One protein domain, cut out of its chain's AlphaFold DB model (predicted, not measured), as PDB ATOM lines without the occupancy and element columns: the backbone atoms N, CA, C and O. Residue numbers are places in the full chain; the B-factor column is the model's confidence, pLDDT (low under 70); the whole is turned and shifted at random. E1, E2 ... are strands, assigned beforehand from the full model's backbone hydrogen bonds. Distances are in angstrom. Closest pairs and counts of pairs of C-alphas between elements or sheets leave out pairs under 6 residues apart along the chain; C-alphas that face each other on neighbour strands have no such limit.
ATOM      1  N   VAL A   7     214.669 123.368 321.124       95.31
ATOM      2  CA  VAL A   7     213.864 123.932 320.047       95.31
ATOM      3  C   VAL A   7     213.490 122.835 319.062       95.31
ATOM      4  O   VAL A   7     214.284 121.931 318.791       95.31
ATOM      5  N   TYR A   8     212.265 122.899 318.551       95.56
ATOM      6  CA  TYR A   8     211.690 121.846 317.706       95.56
ATOM      7  C   TYR A   8     211.314 122.343 316.303       95.56
ATOM      8  O   TYR A   8     211.073 121.541 315.401       95.56
ATOM      9  N   ALA A   9     211.274 123.660 316.103       96.25
ATOM     10  CA  ALA A   9     210.919 124.282 314.838       96.25
ATOM     11  C   ALA A   9     211.700 125.583 314.611       96.25
ATOM     12  O   ALA A   9     212.440 126.047 315.483       96.25
ATOM     13  N   ARG A  10     211.530 126.165 313.426       95.69
ATOM     14  CA  ARG A  10     212.024 127.491 313.049       95.69
ATOM     15  C   ARG A  10     210.937 128.302 312.351       95.69
ATOM     16  O   ARG A  10     210.028 127.734 311.752       95.69
ATOM     17  N   ILE A  11     211.073 129.615 312.397       96.25
ATOM     18  CA  ILE A  11     210.192 130.597 311.761       96.25
ATOM     19  C   ILE A  11     211.049 131.772 311.276       96.25
ATOM     20  O   ILE A  11     212.037 132.133 311.927       96.25
ATOM     21  N   CYS A  12     210.706 132.352 310.130       96.69
ATOM     22  CA  CYS A  12     211.423 133.490 309.567       96.69
ATOM     23  C   CYS A  12     210.523 134.719 309.508       96.69
ATOM     24  O   CYS A  12     209.457 134.704 308.895       96.69
ATOM     25  N   TYR A  13     211.018 135.813 310.074       97.00
ATOM     26  CA  TYR A  13     210.374 137.115 310.008       97.00
ATOM     27  C   TYR A  13     211.138 138.021 309.058       97.00
ATOM     28  O   TYR A  13     212.366 138.098 309.126       97.00
ATOM     29  N   THR A  14     210.418 138.750 308.216       97.75
ATOM     30  CA  THR A  14     211.009 139.737 307.307       97.75
ATOM     31  C   THR A  14     210.494 141.123 307.657       97.75
ATOM     32  O   THR A  14     209.287 141.338 307.754       97.75
ATOM     33  N   CYS A  15     211.407 142.075 307.864       97.94
ATOM     34  CA  CYS A  15     211.042 143.471 308.069       97.94
ATOM     35  C   CYS A  15     210.447 144.069 306.795       97.94
ATOM     36  O   CYS A  15     211.121 144.100 305.768       97.94
ATOM     37  N   ILE A  16     209.225 144.600 306.883       97.62
ATOM     38  CA  ILE A  16     208.536 145.213 305.737       97.62
ATOM     39  C   ILE A  16     209.161 146.553 305.319       97.62
ATOM     40  O   ILE A  16     208.947 146.993 304.199       97.62
ATOM     41  N   HIS A  17     209.954 147.182 306.197       97.44
ATOM     42  CA  HIS A  17     210.588 148.478 305.927       97.44
ATOM     43  C   HIS A  17     212.014 148.349 305.378       97.44
ATOM     44  O   HIS A  17     212.353 149.001 304.401       97.44
ATOM     45  N   CYS A  18     212.873 147.539 306.011       97.50
ATOM     46  CA  CYS A  18     214.296 147.439 305.636       97.50
ATOM     47  C   CYS A  18     214.699 146.093 305.016       97.50
ATOM     48  O   CYS A  18     215.888 145.848 304.810       97.50
ATOM     49  N   GLY A  19     213.747 145.174 304.824       97.25
ATOM     50  CA  GLY A  19     213.994 143.844 304.257       97.25
ATOM     51  C   GLY A  19     214.827 142.903 305.134       97.25
ATOM     52  O   GLY A  19     215.125 141.787 304.719       97.25
ATOM     53  N   LYS A  20     215.227 143.306 306.352       96.81
ATOM     54  CA  LYS A  20     216.027 142.444 307.235       96.81
ATOM     55  C   LYS A  20     215.249 141.175 307.582       96.81
ATOM     56  O   LYS A  20     214.153 141.250 308.138       96.81
ATOM     57  N   ILE A  21     215.870 140.033 307.310       96.38
ATOM     58  CA  ILE A  21     215.360 138.711 307.668       96.38
ATOM     59  C   ILE A  21     215.931 138.300 309.026       96.38
ATOM     60  O   ILE A  21     217.126 138.467 309.294       96.38
ATOM     61  N   TYR A  22     215.064 137.751 309.871       95.94
ATOM     62  CA  TYR A  22     215.400 137.155 311.153       95.94
ATOM     63  C   TYR A  22     214.901 135.715 311.180       95.94
ATOM     64  O   TYR A  22     213.695 135.473 311.134       95.94
ATOM     65  N   GLN A  23     215.822 134.764 311.297       95.88
ATOM     66  CA  GLN A  23     215.475 133.384 311.616       95.88
ATOM     67  C   GLN A  23     215.380 133.241 313.134       95.88
ATOM     68  O   GLN A  23     216.324 133.603 313.835       95.88
ATOM     69  N   PHE A  24     214.276 132.686 313.627       97.00
ATOM     70  CA  PHE A  24     214.103 132.300 315.024       97.00
ATOM     71  C   PHE A  24     213.843 130.800 315.127       97.00
ATOM     72  O   PHE A  24     213.096 130.231 314.335       97.00
ATOM     73  N   TYR A  25     214.425 130.170 316.139       96.56
ATOM     74  CA  TYR A  25     214.063 128.823 316.565       96.56
ATOM     75  C   TYR A  25     212.909 128.864 317.571       96.56
ATOM     76  O   TYR A  25     212.744 129.849 318.281       96.56
ATOM     77  N   VAL A  26     212.096 127.819 317.654       96.19
ATOM     78  CA  VAL A  26     210.872 127.820 318.470       96.19
ATOM     79  C   VAL A  26     211.013 126.831 319.624       96.19
ATOM     80  O   VAL A  26     211.276 125.647 319.393       96.19
ATOM     81  N   GLU A  27     210.872 127.326 320.860       95.00
ATOM     82  CA  GLU A  27     210.829 126.495 322.073       95.00
ATOM     83  C   GLU A  27     209.571 125.619 322.116       95.00
ATOM     84  O   GLU A  27     208.530 125.971 321.566       95.00
ATOM     85  N   GLU A  28     209.650 124.479 322.804       90.56
ATOM     86  CA  GLU A  28     208.475 123.631 323.040       90.56
ATOM     87  C   GLU A  28     207.366 124.353 323.826       90.56
ATOM     88  O   GLU A  28     207.621 125.209 324.682       90.56
ATOM     89  N   GLY A  29     206.115 123.976 323.548       89.25
ATOM     90  CA  GLY A  29     204.922 124.642 324.071       89.25
ATOM     91  C   GLY A  29     204.557 125.942 323.350       89.25
ATOM     92  O   GLY A  29     203.756 126.713 323.876       89.25
ATOM     93  N   ILE A  30     205.150 126.198 322.178       91.81
ATOM     94  CA  ILE A  30     204.720 127.246 321.249       91.81
ATOM     95  C   ILE A  30     204.335 126.584 319.933       91.81
ATOM     96  O   ILE A  30     205.216 126.002 319.304       91.81
ATOM     97  N   ASP A  31     203.069 126.668 319.527       89.19
ATOM     98  CA  ASP A  31     202.487 126.094 318.303       89.19
ATOM     99  C   ASP A  31     202.876 124.619 318.058       89.19
ATOM    100  O   ASP A  31     203.009 124.135 316.932       89.19
ATOM    101  N   ASP A  32     203.070 123.871 319.146       85.69
ATOM    102  CA  ASP A  32     203.466 122.459 319.132       85.69
ATOM    103  C   ASP A  32     202.279 121.496 318.928       85.69
ATOM    104  O   ASP A  32     202.468 120.279 318.911       85.69
ATOM    105  N   GLY A  33     201.074 122.036 318.712       82.06
ATOM    106  CA  GLY A  33     199.840 121.286 318.459       82.06
ATOM    107  C   GLY A  33     199.131 120.781 319.719       82.06
ATOM    108  O   GLY A  33     198.185 120.006 319.607       82.06
ATOM    109  N   LYS A  34     199.579 121.187 320.913       85.06
ATOM    110  CA  LYS A  34     198.885 120.907 322.180       85.06
ATOM    111  C   LYS A  34     197.817 121.968 322.457       85.06
ATOM    112  O   LYS A  34     197.941 123.097 321.999       85.06
ATOM    113  N   VAL A  35     196.809 121.620 323.259       80.31
ATOM    114  CA  VAL A  35     195.708 122.535 323.630       80.31
ATOM    115  C   VAL A  35     196.230 123.801 324.321       80.31
ATOM    116  O   VAL A  35     195.848 124.903 323.962       80.31
ATOM    117  N   GLU A  36     197.189 123.647 325.233       82.75
ATOM    118  CA  GLU A  36     197.797 124.750 325.998       82.75
ATOM    119  C   GLU A  36     198.972 125.428 325.267       82.75
ATOM    120  O   GLU A  36     199.790 126.122 325.881       82.75
ATOM    121  N   SER A  37     199.145 125.158 323.970       85.50
ATOM    122  CA  SER A  37     200.278 125.694 323.223       85.50
ATOM    123  C   SER A  37     200.111 127.190 323.001       85.50
ATOM    124  O   SER A  37     199.076 127.654 322.526       85.50
ATOM    125  N   LYS A  38     201.154 127.962 323.307       92.06
ATOM    126  CA  LYS A  38     201.161 129.395 323.002       92.06
ATOM    127  C   LYS A  38     201.353 129.605 321.515       92.06
ATOM    128  O   LYS A  38     202.034 128.824 320.866       92.06
ATOM    129  N   HIS A  39     200.882 130.725 320.997       91.94
ATOM    130  CA  HIS A  39     201.171 131.087 319.614       91.94
ATOM    131  C   HIS A  39     202.498 131.831 319.491       91.94
ATOM    132  O   HIS A  39     202.850 132.670 320.333       91.94
ATOM    133  N   ALA A  40     203.241 131.541 318.427       92.56
ATOM    134  CA  ALA A  40     204.303 132.405 317.957       92.56
ATOM    135  C   ALA A  40     203.695 133.762 317.557       92.56
ATOM    136  O   ALA A  40     202.579 133.829 317.036       92.56
ATOM    137  N   PRO A  41     204.394 134.871 317.825       93.69
ATOM    138  CA  PRO A  41     203.876 136.187 317.485       93.69
ATOM    139  C   PRO A  41     203.832 136.352 315.964       93.69
ATOM    140  O   PRO A  41     204.768 135.982 315.276       93.69
ATOM    141  N   LEU A  42     202.784 136.970 315.422       93.50
ATOM    142  CA  LEU A  42     202.696 137.211 313.973       93.50
ATOM    143  C   LEU A  42     203.702 138.266 313.487       93.50
ATOM    144  O   LEU A  42     204.091 138.295 312.317       93.50
ATOM    145  N   SER A  43     204.123 139.156 314.387       95.31
ATOM    146  CA  SER A  43     205.099 140.197 314.095       95.31
ATOM    147  C   SER A  43     205.888 140.626 315.330       95.31
ATOM    148  O   SER A  43     205.513 140.340 316.468       95.31
ATOM    149  N   PHE A  44     207.003 141.320 315.105       95.06
ATOM    150  CA  PHE A  44     207.768 141.983 316.154       95.06
ATOM    151  C   PHE A  44     208.490 143.230 315.627       95.06
ATOM    152  O   PHE A  44     208.657 143.422 314.422       95.06
ATOM    153  N   VAL A  45     208.961 144.078 316.544       96.38
ATOM    154  CA  VAL A  45     209.715 145.293 316.199       96.38
ATOM    155  C   VAL A  45     211.123 144.939 315.710       96.38
ATOM    156  O   VAL A  45     211.946 144.400 316.459       96.38
ATOM    157  N   CYS A  46     211.424 145.295 314.462       96.50
ATOM    158  CA  CYS A  46     212.719 145.116 313.823       96.50
ATOM    159  C   CYS A  46     213.820 145.824 314.617       96.50
ATOM    160  O   CYS A  46     213.830 147.046 314.755       96.50
ATOM    161  N   LYS A  47     214.820 145.066 315.077       94.69
ATOM    162  CA  LYS A  47     215.950 145.628 315.835       94.69
ATOM    163  C   LYS A  47     216.952 146.411 314.988       94.69
ATOM    164  O   LYS A  47     217.832 147.039 315.557       94.69
ATOM    165  N   ARG A  48     216.844 146.357 313.655       94.75
ATOM    166  CA  ARG A  48     217.713 147.117 312.744       94.75
ATOM    167  C   ARG A  48     217.189 148.529 312.488       94.75
ATOM    168  O   ARG A  48     217.983 149.455 312.513       94.75
ATOM    169  N   CYS A  49     215.894 148.686 312.202       96.75
ATOM    170  CA  CYS A  49     215.326 149.972 311.775       96.75
ATOM    171  C   CYS A  49     214.103 150.440 312.578       96.75
ATOM    172  O   CYS A  49     213.525 151.463 312.236       96.75
ATOM    173  N   GLY A  50     213.650 149.687 313.586       96.88
ATOM    174  CA  GLY A  50     212.448 150.014 314.366       96.88
ATOM    175  C   GLY A  50     211.114 149.714 313.668       96.88
ATOM    176  O   GLY A  50     210.074 149.767 314.313       96.88
ATOM    177  N   GLY A  51     211.124 149.352 312.382       96.94
ATOM    178  CA  GLY A  51     209.917 148.989 311.634       96.94
ATOM    179  C   GLY A  51     209.307 147.640 312.036       96.94
ATOM    180  O   GLY A  51     209.853 146.904 312.856       96.94
ATOM    181  N   CYS A  52     208.192 147.262 311.411       97.50
ATOM    182  CA  CYS A  52     207.537 145.975 311.659       97.50
ATOM    183  C   CYS A  52     208.228 144.816 310.912       97.50
ATOM    184  O   CYS A  52     208.526 144.924 309.719       97.50
ATOM    185  N   ALA A  53     208.505 143.704 311.598       97.94
ATOM    186  CA  ALA A  53     208.940 142.446 311.000       97.94
ATOM    187  C   ALA A  53     207.863 141.380 311.171       97.94
ATOM    188  O   ALA A  53     207.450 141.100 312.290       97.94
ATOM    189  N   VAL A  54     207.422 140.798 310.058       97.50
ATOM    190  CA  VAL A  54     206.252 139.913 309.991       97.50
ATOM    191  C   VAL A  54     206.668 138.500 309.609       97.50
ATOM    192  O   VAL A  54     207.619 138.331 308.838       97.50
ATOM    193  N   ASP A  55     205.975 137.498 310.144       95.06
ATOM    194  CA  ASP A  55     206.146 136.110 309.717       95.06
ATOM    195  C   ASP A  55     205.794 135.972 308.227       95.06
ATOM    196  O   ASP A  55     204.791 136.502 307.745       95.06
ATOM    197  N   ARG A  56     206.655 135.280 307.478       88.69
ATOM    198  CA  ARG A  56     206.442 134.957 306.060       88.69
ATOM    199  C   ARG A  56     206.413 133.459 305.780       88.69
ATOM    200  O   ARG A  56     206.074 133.065 304.669       88.69
ATOM    201  N   THR A  57     206.819 132.626 306.732       89.00
ATOM    202  CA  THR A  57     207.053 131.198 306.488       89.00
ATOM    203  C   THR A  57     206.078 130.292 307.210       89.00
ATOM    204  O   THR A  57     205.993 129.115 306.830       89.00
ATOM    205  N   GLY A  58     205.413 130.796 308.253       91.25
ATOM    206  CA  GLY A  58     204.814 129.959 309.278       91.25
ATOM    207  C   GLY A  58     205.884 129.194 310.055       91.25
ATOM    208  O   GLY A  58     207.094 129.318 309.810       91.25
ATOM    209  N   ILE A  59     205.435 128.332 310.962       92.19
ATOM    210  CA  ILE A  59     206.322 127.421 311.680       92.19
ATOM    211  C   ILE A  59     206.739 126.253 310.791       92.19
ATOM    212  O   ILE A  59     205.923 125.545 310.203       92.19
ATOM    213  N   ARG A  60     208.049 126.009 310.742       94.62
ATOM    214  CA  ARG A  60     208.673 124.899 310.023       94.62
ATOM    215  C   ARG A  60     209.361 123.973 311.017       94.62
ATOM    216  O   ARG A  60     210.390 124.331 311.592       94.62
ATOM    217  N   ARG A  61     208.789 122.785 311.225       94.81
ATOM    218  CA  ARG A  61     209.346 121.762 312.126       94.81
ATOM    219  C   ARG A  61     210.743 121.335 311.668       94.81
ATOM    220  O   ARG A  61     211.003 121.198 310.475       94.81
ATOM    221  N   LEU A  62     211.642 121.149 312.628       94.44
ATOM    222  CA  LEU A  62     212.958 120.560 312.398       94.44
ATOM    223  C   LEU A  62     212.828 119.035 312.316       94.44
ATOM    224  O   LEU A  62     211.921 118.456 312.906       94.44
ATOM    225  N   ALA A  63     213.780 118.379 311.647       94.06
ATOM    226  CA  ALA A  63     213.831 116.915 311.586       94.06
ATOM    227  C   ALA A  63     214.019 116.269 312.972       94.06
ATOM    228  O   ALA A  63     213.550 115.164 313.221       94.06
ATOM    229  N   LYS A  64     214.701 116.970 313.884       93.69
ATOM    230  CA  LYS A  64     214.883 116.563 315.278       93.69
ATOM    231  C   LYS A  64     214.893 117.776 316.196       93.69
ATOM    232  O   LYS A  64     215.281 118.869 315.779       93.69
ATOM    233  N   LYS A  65     214.514 117.566 317.457       93.25
ATOM    234  CA  LYS A  65     214.702 118.561 318.516       93.25
ATOM    235  C   LYS A  65     216.197 118.761 318.748       93.25
ATOM    236  O   LYS A  65     216.949 117.788 318.800       93.25
ATOM    237  N   ILE A  66     216.619 120.012 318.892       94.62
ATOM    238  CA  ILE A  66     218.023 120.362 319.134       94.62
ATOM    239  C   ILE A  66     218.140 121.269 320.361       94.62
ATOM    240  O   ILE A  66     217.205 122.021 320.657       94.62
ATOM    241  N   PRO A  67     219.255 121.208 321.107       94.38
ATOM    242  CA  PRO A  67     219.497 122.139 322.197       94.38
ATOM    243  C   PRO A  67     219.623 123.568 321.655       94.38
ATOM    244  O   PRO A  67     220.294 123.812 320.654       94.38
ATOM    245  N   LEU A  68     218.996 124.523 322.340       92.25
ATOM    246  CA  LEU A  68     219.155 125.943 322.048       92.25
ATOM    247  C   LEU A  68     220.575 126.384 322.429       92.25
ATOM    248  O   LEU A  68     220.930 126.371 323.611       92.25
ATOM    249  N   THR A  69     221.365 126.813 321.446       90.19
ATOM    250  CA  THR A  69     222.724 127.330 321.668       90.19
ATOM    251  C   THR A  69     222.714 128.838 321.945       90.19
ATOM    252  O   THR A  69     221.669 129.497 321.896       90.19
ATOM    253  N   ARG A  70     223.868 129.406 322.323       86.06
ATOM    254  CA  ARG A  70     223.979 130.827 322.696       86.06
ATOM    255  C   ARG A  70     223.731 131.774 321.521       86.06
ATOM    256  O   ARG A  70     223.118 132.807 321.749       86.06
ATOM    257  N   ASP A  71     224.044 131.360 320.300       88.94
ATOM    258  CA  ASP A  71     224.027 132.242 319.119       88.94
ATOM    259  C   ASP A  71     222.709 132.158 318.328       88.94
ATOM    260  O   ASP A  71     222.564 132.686 317.227       88.94
ATOM    261  N   MET A  72     221.713 131.463 318.884       92.88
ATOM    262  CA  MET A  72     220.410 131.276 318.256       92.88
ATOM    263  C   MET A  72     219.395 132.301 318.764       92.88
ATOM    264  O   MET A  72     219.046 132.325 319.948       92.88
ATOM    265  N   ASN A  73     218.841 133.087 317.839       95.31
ATOM    266  CA  ASN A  73     217.583 133.799 318.057       95.31
ATOM    267  C   ASN A  73     216.455 132.780 318.229       95.31
ATOM    268  O   ASN A  73     216.398 131.784 317.504       95.31
ATOM    269  N   TYR A  74     215.537 133.020 319.159       96.25
ATOM    270  CA  TYR A  74     214.470 132.064 319.440       96.25
ATOM    271  C   TYR A  74     213.195 132.714 319.976       96.25
ATOM    272  O   TYR A  74     213.235 133.791 320.568       96.25
ATOM    273  N   ILE A  75     212.058 132.059 319.762       96.38
ATOM    274  CA  ILE A  75     210.782 132.401 320.379       96.38
ATOM    275  C   ILE A  75     210.708 131.652 321.706       96.38
ATOM    276  O   ILE A  75     210.758 130.422 321.738       96.38
ATOM    277  N   SER A  76     210.643 132.401 322.807       94.44
ATOM    278  CA  SER A  76     210.682 131.842 324.154       94.44
ATOM    279  C   SER A  76     209.292 131.583 324.718       94.44
ATOM    280  O   SER A  76     208.436 132.468 324.678       94.44
ATOM    281  N   ASN A  77     209.111 130.414 325.331       92.56
ATOM    282  CA  ASN A  77     207.921 130.063 326.088       92.56
ATOM    283  C   ASN A  77     208.077 130.565 327.531       92.56
ATOM    284  O   ASN A  77     208.515 129.845 328.428       92.56
ATOM    285  N   ARG A  78     207.790 131.850 327.755       90.31
ATOM    286  CA  ARG A  78     207.863 132.459 329.092       90.31
ATOM    287  C   ARG A  78     206.530 132.303 329.803       90.31
ATOM    288  O   ARG A  78     205.515 132.707 329.250       90.31
ATOM    289  N   HIS A  79     206.523 131.795 331.034       85.62
ATOM    290  CA  HIS A  79     205.293 131.661 331.833       85.62
ATOM    291  C   HIS A  79     204.568 132.996 332.059       85.62
ATOM    292  O   HIS A  79     203.351 133.012 332.140       85.62
ATOM    293  N   THR A  80     205.299 134.112 332.078       87.38
ATOM    294  CA  THR A  80     204.751 135.464 332.254       87.38
ATOM    295  C   THR A  80     204.134 136.070 330.989       87.38
ATOM    296  O   THR A  80     203.721 137.223 331.013       87.38
ATOM    297  N   SER A  81     204.112 135.337 329.873       88.00
ATOM    298  CA  SER A  81     203.553 135.793 328.598       88.00
ATOM    299  C   SER A  81     202.529 134.792 328.080       88.00
ATOM    300  O   SER A  81     202.783 133.583 328.096       88.00
ATOM    301  N   SER A  82     201.404 135.302 327.582       87.62
ATOM    302  CA  SER A  82     200.370 134.521 326.894       87.62
ATOM    303  C   SER A  82     200.796 134.092 325.484       87.62
ATOM    304  O   SER A  82     200.304 133.091 324.978       87.62
ATOM    305  N   THR A  83     201.762 134.785 324.873       91.44
ATOM    306  CA  THR A  83     202.327 134.450 323.556       91.44
ATOM    307  C   THR A  83     203.814 134.114 323.642       91.44
ATOM    308  O   THR A  83     204.502 134.436 324.620       91.44
ATOM    309  N   GLY A  84     204.345 133.492 322.590       93.06
ATOM    310  CA  GLY A  84     205.780 133.335 322.400       93.06
ATOM    311  C   GLY A  84     206.498 134.688 322.331       93.06
ATOM    312  O   GLY A  84     206.019 135.629 321.702       93.06
ATOM    313  N   VAL A  85     207.668 134.793 322.970       94.50
ATOM    314  CA  VAL A  85     208.427 136.054 323.050       94.50
ATOM    315  C   VAL A  85     209.686 135.993 322.179       94.50
ATOM    316  O   VAL A  85     210.600 135.227 322.513       94.50
ATOM    317  N   PRO A  86     209.812 136.814 321.116       94.81
ATOM    318  CA  PRO A  86     211.018 136.878 320.302       94.81
ATOM    319  C   PRO A  86     212.204 137.332 321.148       94.81
ATOM    320  O   PRO A  86     212.214 138.421 321.719       94.81
ATOM    321  N   THR A  87     213.218 136.483 321.238       94.75
ATOM    322  CA  THR A  87     214.453 136.764 321.958       94.75
ATOM    323  C   THR A  87     215.601 136.754 320.965       94.75
ATOM    324  O   THR A  87     215.997 135.704 320.458       94.75
ATOM    325  N   ILE A  88     216.118 137.948 320.685       92.06
ATOM    326  CA  ILE A  88     217.273 138.135 319.811       92.06
ATOM    327  C   ILE A  88     218.535 138.002 320.651       92.06
ATOM    328  O   ILE A  88     218.667 138.662 321.684       92.06
TER     329      ILE A  88
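AT A GLANCE: This is residues 7 to 88 of the 90 residues of an uncharacterized protein of Coprococcus eutactus CAG:665 (UniProt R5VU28). A long twisted hairpin, E1 and E2, runs through the middle of a small rolled sheet: E4 and E5 sit beside different ends of E1, E3 lies beyond E4, and the short hairpin E6 and E7 lies beyond E2. The sheet rolls far enough to bring its edge strands E3 and E7 towards each other, without pairing. The printed part has 82 residues, with seven named strands, E1 to E7 in chain order, and no named helix; it is all strand, though under half of the residues, 37, are in named elements. The sheet is branched, mixed and strongly twisted; the whole is compact, with a radius of gyration of the C-alphas of 12.3 A and spans of 34 by 25 by 22 A.

IN THESE COORDINATES: Find C-alpha 7 at (213.864, 123.932, 320.047); from there E1, residues 7 to 15, runs 23.1 A. E2, residues 21 to 27, covers 19.4 A. Look next for E3, residues 43 to 45, 7.2 A, and E4, residues 52 to 55, 10.2 A. E5, residues 60 to 67, spans 16.5 A and bends by 88 degrees at residue 63. E6, residues 74 to 76, measures 6.1 A, and E7, residues 85 to 87, 6.2 A, ending at C-alpha 87 (214.453, 136.764, 321.958).

HOW THE PARTS SIT: Start at the hairpin E1 and E2, antiparallel at 154 degrees, with N 11 and O 24 2.9 A apart. On the other side of E1, antiparallel E4 has N 14 and O 54 at 2.9 A, and antiparallel E5 has N 10 and O 60 at 2.8 A. E3 and E4 form a hairpin, N 53 to O 44 2.8 A. E2 and E6 are parallel, N 75 to O 25 2.7 A; the hairpin E6 and E7 has N 76 to O 85 at 2.8 A. The closest C-alphas of E3 and E7, Phe 44 and Pro 86, are 7.3 A apart.

THE WHOLE: The C-alphas farthest apart, Cys 18 and Val 35, are 35.9 A apart. The printed part has no cut; E2 to E3 is a long link, residues 28 to 42. Mean pLDDT of the printed part is 93.2, and no printed residue is under 70.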